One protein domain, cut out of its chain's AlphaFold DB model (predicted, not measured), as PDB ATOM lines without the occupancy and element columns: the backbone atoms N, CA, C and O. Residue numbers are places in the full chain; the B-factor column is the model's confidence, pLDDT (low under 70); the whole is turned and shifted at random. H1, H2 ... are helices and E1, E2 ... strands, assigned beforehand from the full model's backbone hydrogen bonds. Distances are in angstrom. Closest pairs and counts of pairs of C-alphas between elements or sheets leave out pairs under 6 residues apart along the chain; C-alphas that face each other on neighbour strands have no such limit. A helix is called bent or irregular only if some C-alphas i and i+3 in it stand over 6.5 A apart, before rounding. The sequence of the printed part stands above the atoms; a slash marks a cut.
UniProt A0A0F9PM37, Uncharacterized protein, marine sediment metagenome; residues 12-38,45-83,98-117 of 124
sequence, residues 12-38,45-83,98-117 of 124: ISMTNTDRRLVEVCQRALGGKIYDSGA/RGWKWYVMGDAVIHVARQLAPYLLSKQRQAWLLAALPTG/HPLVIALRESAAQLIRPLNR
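Overview. This is residues 12 to 38, 45 to 83 and 98 to 117 of the 124 residues of an uncharacterized protein of marine sediment metagenome (UniProt A0A0F9PM37). A small three-stranded sheet, with H1 packed along one face and its other face bare, is followed at one end by a group of three helices: H2 and H3 fold back on each other as a hairpin, and H4 packs on H3 at the far end of the domain. The longest axis runs from the sheet through H2 and H3 to H4. The printed part has 86 residues with four named helices and three named strands, in the order E1 H1 E2 E3 H2 H3 H4. The sheet has the order E1 - E3 - E2, all antiparallel, and the class is mixed, helices and strands. The whole is only just compact, close to loose, with a radius of gyration of the C-alphas of 13.9 A and spans of 39 by 26 by 26 A.

Arrangement. E1, residues 12 to 16, is an edge strand, antiparallel to the inner strand E3, residues 47 to 52, at 176 degrees; N 14 and O 49 are within hydrogen-bond range at 2.9 A. H1, residues 19 to 29, is on the sheet at a height of 8.6 A and runs along the strands, over E3, at 1 degree to it on the local plane; their closest C-alphas are those of Val 22 and Trp 49, 5.5 A apart. E2, residues 32 to 35, is the other edge strand, antiparallel to E3 at 148 degrees, with N 34 and O 48 at 3.0 A. E1, H1 and E2 form a split strand-helix-strand unit, two strands running the same way with E3 between them, and its crossover is right-handed. H2, residues 55 to 66, is also on the sheet; its closest C-alpha pair with E1 is Val 56 and Ile 12, 6.3 A. The sheet with H1 and H2 makes two layers, a sheet and the helices on it. H1 and H2 are close but not clearly touching, about perpendicular at 79 degrees, with the C-alphas of Leu 29 and Val 59 closest at 6.4 A. H2 and H3, residues 71 to 78, touch as a helical hairpin, opposite ways at a shallow tilt of 33 degrees, only just short of steep; the C-alphas of Ile 57 and Ala 78 are closest, 4.7 A apart. H4, residues 99 to 115, touches H3 with residues 108 to 115 alone, opposite ways at a shallow tilt of 12 degrees, the closest C-alphas being those of Ile 112 and Gln 73, 5.7 A. H2 and H4 are apart. Every O i to N i+4 pair is within hydrogen-bond range in H1 and H3, but 6 of 8 in H2 and 11 of 13 in H4.

Along the chain. E1 begins at C-alpha 12, (115.010, -7.097, 77.667). From first to last C-alpha H1 measures 15.4 A, E3 16.4 A, H2 18.1 A and H4 25.0 A. H2 is irregular, with C-alphas 62 and 65 7.0 A apart, and H4 only just, with C-alphas 111 and 114 6.52 A apart. H4 ends at C-alpha 115, (126.185, -9.110, 69.256).

Size, cuts and confidence. The C-alphas of Arg 45 and Leu 100 are the two farthest apart, 40.6 A. Residues 39 to 44 and 84 to 97 are not printed; the C-alpha gaps are 4.5 A from 38 to 45 and 7.1 A from 83 to 98. The links that are printed whole are tight. Mean pLDDT of the printed part is 91.5, and residue 83 alone is under 70.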
ATOM      1  N   ILE A  12     115.443  -7.827  78.863       95.12
ATOM      2  CA  ILE A  12     115.010  -7.097  77.667       95.12
ATOM      3  C   ILE A  12     114.543  -5.728  78.145       95.12
ATOM      4  O   ILE A  12     113.841  -5.631  79.153       95.12
ATOM      5  N   SER A  13     114.947  -4.665  77.457       96.00
ATOM      6  CA  SER A  13     114.500  -3.316  77.791       96.00
ATOM      7  C   SER A  13     114.397  -2.424  76.570       96.00
ATOM      8  O   SER A  13     115.190  -2.557  75.641       96.00
ATOM      9  N   MET A  14     113.488  -1.458  76.638       95.38
ATOM     10  CA  MET A  14     113.331  -0.386  75.666       95.38
ATOM     11  C   MET A  14     113.318   0.949  76.408       95.38
ATOM     12  O   MET A  14     112.652   1.071  77.435       95.38
ATOM     13  N   THR A  15     114.024   1.943  75.875       94.50
ATOM     14  CA  THR A  15     113.971   3.328  76.361       94.50
ATOM     15  C   THR A  15     113.352   4.205  75.285       94.50
ATOM     16  O   THR A  15     113.720   4.081  74.117       94.50
ATOM     17  N   ASN A  16     112.440   5.096  75.665       95.56
ATOM     18  CA  ASN A  16     111.810   6.035  74.742       95.56
ATOM     19  C   ASN A  16     111.487   7.372  75.434       95.56
ATOM     20  O   ASN A  16     111.296   7.413  76.648       95.56
ATOM     21  N   THR A  17     111.430   8.462  74.671       95.00
ATOM     22  CA  THR A  17     110.957   9.779  75.135       95.00
ATOM     23  C   THR A  17     109.445   9.947  74.998       95.00
ATOM     24  O   THR A  17     108.921  10.987  75.367       95.00
ATOM     25  N   ASP A  18     108.733   8.967  74.448       95.25
ATOM     26  CA  ASP A  18     107.280   8.881  74.532       95.25
ATOM     27  C   ASP A  18     106.897   7.762  75.505       95.25
ATOM     28  O   ASP A  18     107.160   6.574  75.277       95.25
ATOM     29  N   ARG A  19     106.258   8.154  76.609       95.69
ATOM     30  CA  ARG A  19     105.775   7.233  77.637       95.69
ATOM     31  C   ARG A  19     104.742   6.243  77.088       95.69
ATOM     32  O   ARG A  19     104.725   5.088  77.510       95.69
ATOM     33  N   ARG A  20     103.915   6.651  76.124       97.38
ATOM     34  CA  ARG A  20     102.838   5.807  75.587       97.38
ATOM     35  C   ARG A  20     103.396   4.545  74.935       97.38
ATOM     36  O   ARG A  20     102.827   3.467  75.090       97.38
ATOM     37  N   LEU A  21     104.550   4.647  74.271       96.19
ATOM     38  CA  LEU A  21     105.203   3.510  73.619       96.19
ATOM     39  C   LEU A  21     105.703   2.465  74.626       96.19
ATOM     40  O   LEU A  21     105.505   1.268  74.422       96.19
ATOM     41  N   VAL A  22     106.303   2.886  75.743       96.75
ATOM     42  CA  VAL A  22     106.732   1.938  76.788       96.75
ATOM     43  C   VAL A  22     105.543   1.325  77.540       96.75
ATOM     44  O   VAL A  22     105.623   0.175  77.968       96.75
ATOM     45  N   GLU A  23     104.425   2.045  77.650       97.81
ATOM     46  CA  GLU A  23     103.166   1.532  78.208       97.81
ATOM     47  C   GLU A  23     102.497   0.494  77.303       97.81
ATOM     48  O   GLU A  23     101.901  -0.459  77.806       97.81
ATOM     49  N   VAL A  24     102.616   0.620  75.977       97.38
ATOM     50  CA  VAL A  24     102.201  -0.440  75.042       97.38
ATOM     51  C   VAL A  24     102.998  -1.717  75.305       97.38
ATOM     52  O   VAL A  24     102.397  -2.778  75.463       97.38
ATOM     53  N   CYS A  25     104.325  -1.625  75.455       96.06
ATOM     54  CA  CYS A  25     105.145  -2.790  75.799       96.06
ATOM     55  C   CYS A  25     104.748  -3.397  77.148       96.06
ATOM     56  O   CYS A  25     104.651  -4.616  77.255       96.06
ATOM     57  N   GLN A  26     104.478  -2.574  78.165       97.12
ATOM     58  CA  GLN A  26     104.053  -3.084  79.467       97.12
ATOM     59  C   GLN A  26     102.716  -3.825  79.398       97.12
ATOM     60  O   GLN A  26     102.584  -4.894  79.989       97.12
ATOM     61  N   ARG A  27     101.732  -3.277  78.677       97.50
ATOM     62  CA  ARG A  27     100.418  -3.911  78.520       97.50
ATOM     63  C   ARG A  27     100.496  -5.215  77.731       97.50
ATOM     64  O   ARG A  27      99.843  -6.177  78.111       97.50
ATOM     65  N   ALA A  28     101.303  -5.257  76.671       96.19
ATOM     66  CA  ALA A  28     101.417  -6.431  75.808       96.19
ATOM     67  C   ALA A  28     102.303  -7.544  76.397       96.19
ATOM     68  O   ALA A  28     102.013  -8.722  76.219       96.19
ATOM     69  N   LEU A  29     103.390  -7.185  77.087       95.44
ATOM     70  CA  LEU A  29     104.473  -8.113  77.448       95.44
ATOM     71  C   LEU A  29     104.756  -8.167  78.961       95.44
ATOM     72  O   LEU A  29     105.674  -8.862  79.403       95.44
ATOM     73  N   GLY A  30     104.000  -7.424  79.773       95.75
ATOM     74  CA  GLY A  30     104.230  -7.286  81.210       95.75
ATOM     75  C   GLY A  30     105.483  -6.465  81.533       95.75
ATOM     76  O   GLY A  30     105.890  -5.576  80.793       95.75
ATOM     77  N   GLY A  31     106.131  -6.748  82.664       94.19
ATOM     78  CA  GLY A  31     107.343  -6.038  83.083       94.19
ATOM     79  C   GLY A  31     107.074  -4.751  83.860       94.19
ATOM     80  O   GLY A  31     106.013  -4.565  84.457       94.19
ATOM     81  N   LYS A  32     108.087  -3.888  83.927       96.44
ATOM     82  CA  LYS A  32     108.060  -2.659  84.727       96.44
ATOM     83  C   LYS A  32     108.512  -1.466  83.904       96.44
ATOM     84  O   LYS A  32     109.397  -1.592  83.060       96.44
ATOM     85  N   ILE A  33     107.936  -0.309  84.206       96.75
ATOM     86  CA  ILE A  33     108.354   0.988  83.675       96.75
ATOM     87  C   ILE A  33     108.989   1.782  84.808       96.75
ATOM     88  O   ILE A  33     108.516   1.739  85.943       96.75
ATOM     89  N   TYR A  34     110.053   2.512  84.498       94.06
ATOM     90  CA  TYR A  34     110.576   3.544  85.377       94.06
ATOM     91  C   TYR A  34     110.968   4.787  84.584       94.06
ATOM     92  O   TYR A  34     111.287   4.715  83.394       94.06
ATOM     93  N   ASP A  35     110.921   5.930  85.261       91.75
ATOM     94  CA  ASP A  35     111.444   7.188  84.744       91.75
ATOM     95  C   ASP A  35     112.973   7.121  84.746       91.75
ATOM     96  O   ASP A  35     113.587   6.890  85.790       91.75
ATOM     97  N   SER A  36     113.598   7.271  83.576       84.19
ATOM     98  CA  SER A  36     115.058   7.247  83.479       84.19
ATOM     99  C   SER A  36     115.706   8.584  83.849       84.19
ATOM    100  O   SER A  36     116.934   8.661  83.855       84.19
ATOM    101  N   GLY A  37     114.908   9.615  84.149       79.12
ATOM    102  CA  GLY A  37     115.355  10.968  84.461       79.12
ATOM    103  C   GLY A  37     116.082  11.646  83.296       79.12
ATOM    104  O   GLY A  37     116.342  11.046  82.249       79.12
ATOM    105  N   ALA A  38     116.434  12.918  83.482       72.38
ATOM    106  CA  ALA A  38     117.451  13.589  82.677       72.38
ATOM    107  C   ALA A  38     118.777  13.499  83.449       72.38
ATOM    108  O   ALA A  38     119.016  14.258  84.379       72.38
ATOM    109  N   ARG A  45     114.650  13.730  79.137       88.94
ATOM    110  CA  ARG A  45     113.904  12.839  80.033       88.94
ATOM    111  C   ARG A  45     113.227  11.755  79.198       88.94
ATOM    112  O   ARG A  45     112.712  12.027  78.114       88.94
ATOM    113  N   GLY A  46     113.247  10.533  79.704       92.88
ATOM    114  CA  GLY A  46     112.669   9.390  79.023       92.88
ATOM    115  C   GLY A  46     112.156   8.359  80.008       92.88
ATOM    116  O   GLY A  46     112.334   8.469  81.220       92.88
ATOM    117  N   TRP A  47     111.525   7.338  79.459       95.69
ATOM    118  CA  TRP A  47     110.994   6.213  80.200       95.69
ATOM    119  C   TRP A  47     111.653   4.944  79.708       95.69
ATOM    120  O   TRP A  47     111.895   4.772  78.510       95.69
ATOM    121  N   LYS A  48     111.923   4.036  80.640       95.88
ATOM    122  CA  LYS A  48     112.456   2.722  80.323       95.88
ATOM    123  C   LYS A  48     111.494   1.641  80.776       95.88
ATOM    124  O   LYS A  48     111.197   1.514  81.963       95.88
ATOM    125  N   TRP A  49     111.063   0.833  79.819       97.62
ATOM    126  CA  TRP A  49     110.406  -0.440  80.070       97.62
ATOM    127  C   TRP A  49     111.451  -1.553  80.129       97.62
ATOM    128  O   TRP A  49     112.408  -1.557  79.348       97.62
ATOM    129  N   TYR A  50     111.288  -2.497  81.053       96.25
ATOM    130  CA  TYR A  50     112.141  -3.677  81.127       96.25
ATOM    131  C   TYR A  50     111.429  -4.908  81.689       96.25
ATOM    132  O   TYR A  50     110.536  -4.832  82.539       96.25
ATOM    133  N   VAL A  51     111.914  -6.067  81.253       95.38
ATOM    134  CA  VAL A  51     111.575  -7.399  81.759       95.38
ATOM    135  C   VAL A  51     112.876  -8.074  82.181       95.38
ATOM    136  O   VAL A  51     113.903  -7.904  81.528       95.38
ATOM    137  N   MET A  52     112.860  -8.815  83.293       90.50
ATOM    138  CA  MET A  52     114.063  -9.442  83.855       90.50
ATOM    139  C   MET A  52     113.811 -10.863  84.364       90.50
ATOM    140  O   MET A  52     112.738 -11.161  84.907       90.50
ATOM    141  N   GLY A  53     114.845 -11.701  84.304       87.25
ATOM    142  CA  GLY A  53     114.792 -13.094  84.749       87.25
ATOM    143  C   GLY A  53     113.944 -13.952  83.813       87.25
ATOM    144  O   GLY A  53     113.890 -13.690  82.621       87.25
ATOM    145  N   ASP A  54     113.263 -14.959  84.348       88.25
ATOM    146  CA  ASP A  54     112.587 -15.983  83.538       88.25
ATOM    147  C   ASP A  54     111.469 -15.429  82.641       88.25
ATOM    148  O   ASP A  54     111.234 -15.955  81.558       88.25
ATOM    149  N   ALA A  55     110.855 -14.302  83.018       90.69
ATOM    150  CA  ALA A  55     109.889 -13.600  82.171       90.69
ATOM    151  C   ALA A  55     110.490 -13.158  80.819       90.69
ATOM    152  O   ALA A  55     109.775 -13.080  79.825       90.69
ATOM    153  N   VAL A  56     111.807 -12.923  80.753       93.81
ATOM    154  CA  VAL A  56     112.501 -12.593  79.499       93.81
ATOM    155  C   VAL A  56     112.432 -13.734  78.502       93.81
ATOM    156  O   VAL A  56     112.324 -13.471  77.315       93.81
ATOM    157  N   ILE A  57     112.463 -14.983  78.963       93.31
ATOM    158  CA  ILE A  57     112.444 -16.157  78.085       93.31
ATOM    159  C   ILE A  57     111.122 -16.189  77.311       93.31
ATOM    160  O   ILE A  57     111.110 -16.389  76.099       93.31
ATOM    161  N   HIS A  58     110.009 -15.921  77.999       93.69
ATOM    162  CA  HIS A  58     108.692 -15.862  77.372       93.69
ATOM    163  C   HIS A  58     108.577 -14.697  76.384       93.69
ATOM    164  O   HIS A  58     108.175 -14.900  75.241       93.69
ATOM    165  N   VAL A  59     109.004 -13.499  76.789       95.94
ATOM    166  CA  VAL A  59     108.994 -12.318  75.913       95.94
ATOM    167  C   VAL A  59     109.895 -12.520  74.692       95.94
ATOM    168  O   VAL A  59     109.504 -12.190  73.578       95.94
ATOM    169  N   ALA A  60     111.074 -13.116  74.866       96.00
ATOM    170  CA  ALA A  60     111.990 -13.418  73.773       96.00
ATOM    171  C   ALA A  60     111.371 -14.386  72.757       96.00
ATOM    172  O   ALA A  60     111.510 -14.159  71.562       96.00
ATOM    173  N   ARG A  61     110.638 -15.414  73.211       95.19
ATOM    174  CA  ARG A  61     109.914 -16.342  72.322       95.19
ATOM    175  C   ARG A  61     108.840 -15.642  71.495       95.19
ATOM    176  O   ARG A  61     108.700 -15.957  70.322       95.19
ATOM    177  N   GLN A  62     108.112 -14.698  72.090       95.69
ATOM    178  CA  GLN A  62     107.094 -13.932  71.366       95.69
ATOM    179  C   GLN A  62     107.709 -12.966  70.346       95.69
ATOM    180  O   GLN A  62     107.162 -12.789  69.265       95.69
ATOM    181  N   LEU A  63     108.838 -12.334  70.683       95.44
ATOM    182  CA  LEU A  63     109.461 -11.319  69.829       95.44
ATOM    183  C   LEU A  63     110.358 -11.904  68.734       95.44
ATOM    184  O   LEU A  63     110.442 -11.315  67.660       95.44
ATOM    185  N   ALA A  64     111.038 -13.029  68.981       94.25
ATOM    186  CA  ALA A  64     112.046 -13.582  68.071       94.25
ATOM    187  C   ALA A  64     111.586 -13.740  66.603       94.25
ATOM    188  O   ALA A  64     112.382 -13.402  65.726       94.25
ATOM    189  N   PRO A  65     110.338 -14.155  66.298       94.88
ATOM    190  CA  PRO A  65     109.870 -14.261  64.912       94.88
ATOM    191  C   PRO A  65     109.788 -12.923  64.162       94.88
ATOM    192  O   PRO A  65     109.853 -12.910  62.938       94.88
ATOM    193  N   TYR A  66     109.653 -11.805  64.880       95.31
ATOM    194  CA  TYR A  66     109.385 -10.482  64.302       95.31
ATOM    195  C   TYR A  66     110.600  -9.544  64.332       95.31
ATOM    196  O   TYR A  66     110.549  -8.434  63.802       95.31
ATOM    197  N   LEU A  67     111.691  -9.945  64.987       93.12
ATOM    198  CA  LEU A  67     112.887  -9.119  65.111       93.12
ATOM    199  C   LEU A  67     113.783  -9.264  63.880       93.12
ATOM    200  O   LEU A  67     114.159 -10.371  63.520       93.12
ATOM    201  N   LEU A  68     114.191  -8.133  63.300       91.62
ATOM    202  CA  LEU A  68     115.132  -8.107  62.171       91.62
ATOM    203  C   LEU A  68     116.590  -7.963  62.626       91.62
ATOM    204  O   LEU A  68     117.458  -8.695  62.186       91.62
ATOM    205  N   SER A  69     116.871  -7.015  63.525       88.81
ATOM    206  CA  SER A  69     118.250  -6.626  63.885       88.81
ATOM    207  C   SER A  69     118.745  -7.183  65.219       88.81
ATOM    208  O   SER A  69     119.878  -6.918  65.636       88.81
ATOM    209  N   LYS A  70     117.845  -7.818  65.970       90.56
ATOM    210  CA  LYS A  70     118.094  -8.369  67.308       90.56
ATOM    211  C   LYS A  70     117.622  -9.823  67.398       90.56
ATOM    212  O   LYS A  70     117.287 -10.312  68.481       90.56
ATOM    213  N   GLN A  71     117.530 -10.487  66.246       93.56
ATOM    214  CA  GLN A  71     116.894 -11.789  66.130       93.56
ATOM    215  C   GLN A  71     117.719 -12.852  66.853       93.56
ATOM    216  O   GLN A  71     117.194 -13.598  67.680       93.56
ATOM    217  N   ARG A  72     119.037 -12.875  66.624       93.31
ATOM    218  CA  ARG A  72     119.932 -13.874  67.220       93.31
ATOM    219  C   ARG A  72     119.999 -13.761  68.743       93.31
ATOM    220  O   ARG A  72     119.980 -14.773  69.440       93.31
ATOM    221  N   GLN A  73     120.037 -12.542  69.279       94.69
ATOM    222  CA  GLN A  73     120.000 -12.284  70.720       94.69
ATOM    223  C   GLN A  73     118.673 -12.784  71.308       94.69
ATOM    224  O   GLN A  73     118.677 -13.420  72.360       94.69
ATOM    225  N   ALA A  74     117.547 -12.545  70.626       95.31
ATOM    226  CA  ALA A  74     116.244 -13.032  71.066       95.31
ATOM    227  C   ALA A  74     116.143 -14.564  71.031       95.31
ATOM    228  O   ALA A  74     115.688 -15.148  72.010       95.31
ATOM    229  N   TRP A  75     116.646 -15.226  69.986       95.56
ATOM    230  CA  TRP A  75     116.702 -16.691  69.921       95.56
ATOM    231  C   TRP A  75     117.534 -17.298  71.054       95.56
ATOM    232  O   TRP A  75     117.084 -18.228  71.723       95.56
ATOM    233  N   LEU A  76     118.710 -16.728  71.333       94.31
ATOM    234  CA  LEU A  76     119.561 -17.170  72.441       94.31
ATOM    235  C   LEU A  76     118.860 -17.029  73.798       94.31
ATOM    236  O   LEU A  76     118.992 -17.903  74.651       94.31
ATOM    237  N   LEU A  77     118.091 -15.956  74.000       94.25
ATOM    238  CA  LEU A  77     117.293 -15.764  75.213       94.25
ATOM    239  C   LEU A  77     116.090 -16.718  75.281       94.25
ATOM    240  O   LEU A  77     115.784 -17.231  76.356       94.25
ATOM    241  N   ALA A  78     115.423 -16.970  74.155       94.38
ATOM    242  CA  ALA A  78     114.266 -17.857  74.043       94.38
ATOM    243  C   ALA A  78     114.609 -19.331  74.330       94.38
ATOM    244  O   ALA A  78     113.764 -20.075  74.846       94.38
ATOM    245  N   ALA A  79     115.848 -19.727  74.021       93.44
ATOM    246  CA  ALA A  79     116.392 -21.065  74.243       93.44
ATOM    247  C   ALA A  79     116.843 -21.323  75.692       93.44
ATOM    248  O   ALA A  79     117.139 -22.462  76.050       93.44
ATOM    249  N   LEU A  80     116.906 -20.294  76.545       90.56
ATOM    250  CA  LEU A  80     117.313 -20.484  77.934       90.56
ATOM    251  C   LEU A  80     116.291 -21.333  78.705       90.56
ATOM    252  O   LEU A  80     115.081 -21.126  78.569       90.56
ATOM    253  N   PRO A  81     116.753 -22.233  79.589       86.56
ATOM    254  CA  PRO A  81     115.860 -22.926  80.499       86.56
ATOM    255  C   PRO A  81     115.315 -21.962  81.560       86.56
ATOM    256  O   PRO A  81     116.025 -21.107  82.115       86.56
ATOM    257  N   THR A  82     114.038 -22.137  81.880       81.19
ATOM    258  CA  THR A  82     113.425 -21.559  83.078       81.19
ATOM    259  C   THR A  82     113.970 -22.286  84.303       81.19
ATOM    260  O   THR A  82     114.118 -23.509  84.295       81.19
ATOM    261  N   GLY A  83     114.304 -21.555  85.360       67.44
ATOM    262  CA  GLY A  83     114.869 -22.151  86.565       67.44
ATOM    263  C   GLY A  83     113.779 -22.686  87.487       67.44
ATOM    264  O   GLY A  83     113.454 -21.983  88.428       67.44
ATOM    265  N   HIS A  98     119.788 -24.299  89.419       79.88
ATOM    266  CA  HIS A  98     120.550 -25.503  89.123       79.88
ATOM    267  C   HIS A  98     121.863 -25.123  88.407       79.88
ATOM    268  O   HIS A  98     121.814 -24.285  87.499       79.88
ATOM    269  N   PRO A  99     123.027 -25.705  88.764       81.38
ATOM    270  CA  PRO A  99     124.317 -25.342  88.169       81.38
ATOM    271  C   PRO A  99     124.317 -25.353  86.635       81.38
ATOM    272  O   PRO A  99     124.854 -24.440  86.014       81.38
ATOM    273  N   LEU A 100     123.617 -26.313  86.021       82.69
ATOM    274  CA  LEU A 100     123.437 -26.368  84.565       82.69
ATOM    275  C   LEU A 100     122.718 -25.131  83.998       82.69
ATOM    276  O   LEU A 100     123.130 -24.588  82.980       82.69
ATOM    277  N   VAL A 101     121.670 -24.641  84.669       82.88
ATOM    278  CA  VAL A 101     120.944 -23.426  84.256       82.88
ATOM    279  C   VAL A 101     121.854 -22.203  84.352       82.88
ATOM    280  O   VAL A 101     121.790 -21.315  83.504       82.88
ATOM    281  N   ILE A 102     122.714 -22.156  85.372       82.69
ATOM    282  CA  ILE A 102     123.714 -21.096  85.520       82.69
ATOM    283  C   ILE A 102     124.702 -21.145  84.351       82.69
ATOM    284  O   ILE A 102     124.884 -20.124  83.692       82.69
ATOM    285  N   ALA A 103     125.272 -22.317  84.059       85.62
ATOM    286  CA  ALA A 103     126.215 -22.503  82.959       85.62
ATOM    287  C   ALA A 103     125.602 -22.103  81.607       85.62
ATOM    288  O   ALA A 103     126.181 -21.296  80.887       85.62
ATOM    289  N   LEU A 104     124.380 -22.557  81.308       87.31
ATOM    290  CA  LEU A 104     123.671 -22.203  80.072       87.31
ATOM    291  C   LEU A 104     123.430 -20.690  79.944       87.31
ATOM    292  O   LEU A 104     123.607 -20.119  78.867       87.31
ATOM    293  N   ARG A 105     123.076 -20.009  81.044       88.31
ATOM    294  CA  ARG A 105     122.931 -18.541  81.061       88.31
ATOM    295  C   ARG A 105     124.259 -17.824  80.855       88.31
ATOM    296  O   ARG A 105     124.291 -16.798  80.179       88.31
ATOM    297  N   GLU A 106     125.342 -18.335  81.433       89.19
ATOM    298  CA  GLU A 106     126.686 -17.796  81.226       89.19
ATOM    299  C   GLU A 106     127.133 -17.957  79.764       89.19
ATOM    300  O   GLU A 106     127.566 -16.971  79.166       89.19
ATOM    301  N   SER A 107     126.925 -19.127  79.156       89.06
ATOM    302  CA  SER A 107     127.215 -19.370  77.736       89.06
ATOM    303  C   SER A 107     126.398 -18.461  76.814       89.06
ATOM    304  O   SER A 107     126.955 -17.817  75.926       89.06
ATOM    305  N   ALA A 108     125.091 -18.312  77.050       90.06
ATOM    306  CA  ALA A 108     124.264 -17.395  76.264       90.06
ATOM    307  C   ALA A 108     124.732 -15.936  76.401       90.06
ATOM    308  O   ALA A 108     124.804 -15.208  75.410       90.06
ATOM    309  N   ALA A 109     125.108 -15.502  77.608       88.75
ATOM    310  CA  ALA A 109     125.637 -14.158  77.823       88.75
ATOM    311  C   ALA A 109     126.954 -13.926  77.060       88.75
ATOM    312  O   ALA A 109     127.156 -12.843  76.506       88.75
ATOM    313  N   GLN A 110     127.831 -14.932  76.996       91.12
ATOM    314  CA  GLN A 110     129.059 -14.874  76.198       91.12
ATOM    315  C   GLN A 110     128.763 -14.728  74.701       91.12
ATOM    316  O   GLN A 110     129.419 -13.923  74.047       91.12
ATOM    317  N   LEU A 111     127.743 -15.421  74.183       91.12
ATOM    318  CA  LEU A 111     127.314 -15.312  72.783       91.12
ATOM    319  C   LEU A 111     126.641 -13.968  72.465       91.12
ATOM    320  O   LEU A 111     126.835 -13.422  71.382       91.12
ATOM    321  N   ILE A 112     125.880 -13.399  73.403       89.06
ATOM    322  CA  ILE A 112     125.169 -12.123  73.211       89.06
ATOM    323  C   ILE A 112     126.110 -10.915  73.307       89.06
ATOM    324  O   ILE A 112     125.925  -9.935  72.588       89.06
ATOM    325  N   ARG A 113     127.130 -10.952  74.174       89.06
ATOM    326  CA  ARG A 113     128.085  -9.839  74.353       89.06
ATOM    327  C   ARG A 113     128.662  -9.281  73.043       89.06
ATOM    328  O   ARG A 113     128.601  -8.061  72.883       89.06
ATOM    329  N   PRO A 114     129.206 -10.090  72.113       88.62
ATOM    330  CA  PRO A 114     129.694  -9.567  70.839       88.62
ATOM    331  C   PRO A 114     128.564  -8.995  69.971       88.62
ATOM    332  O   PRO A 114     128.774  -7.973  69.326       88.62
ATOM    333  N   LEU A 115     127.356  -9.569  70.021       86.56
ATOM    334  CA  LEU A 115     126.185  -9.110  69.256       86.56
ATOM    335  C   LEU A 115     125.618  -7.761  69.733       86.56
ATOM    336  O   LEU A 115     124.848  -7.120  69.018       86.56
ATOM    337  N   ASN A 116     125.968  -7.333  70.946       85.06
ATOM    338  CA  ASN A 116     125.585  -6.031  71.493       85.06
ATOM    339  C   ASN A 116     126.600  -4.923  71.176       85.06
ATOM    340  O   ASN A 116     126.354  -3.761  71.511       85.06
ATOM    341  N   ARG A 117     127.740  -5.242  70.548       83.56
ATOM    342  CA  ARG A 117     128.711  -4.224  70.131       83.56
ATOM    343  C   ARG A 117     128.126  -3.403  68.979       83.56
ATOM    344  O   ARG A 117     127.570  -3.942  68.025       83.56
TER     345      ARG A 117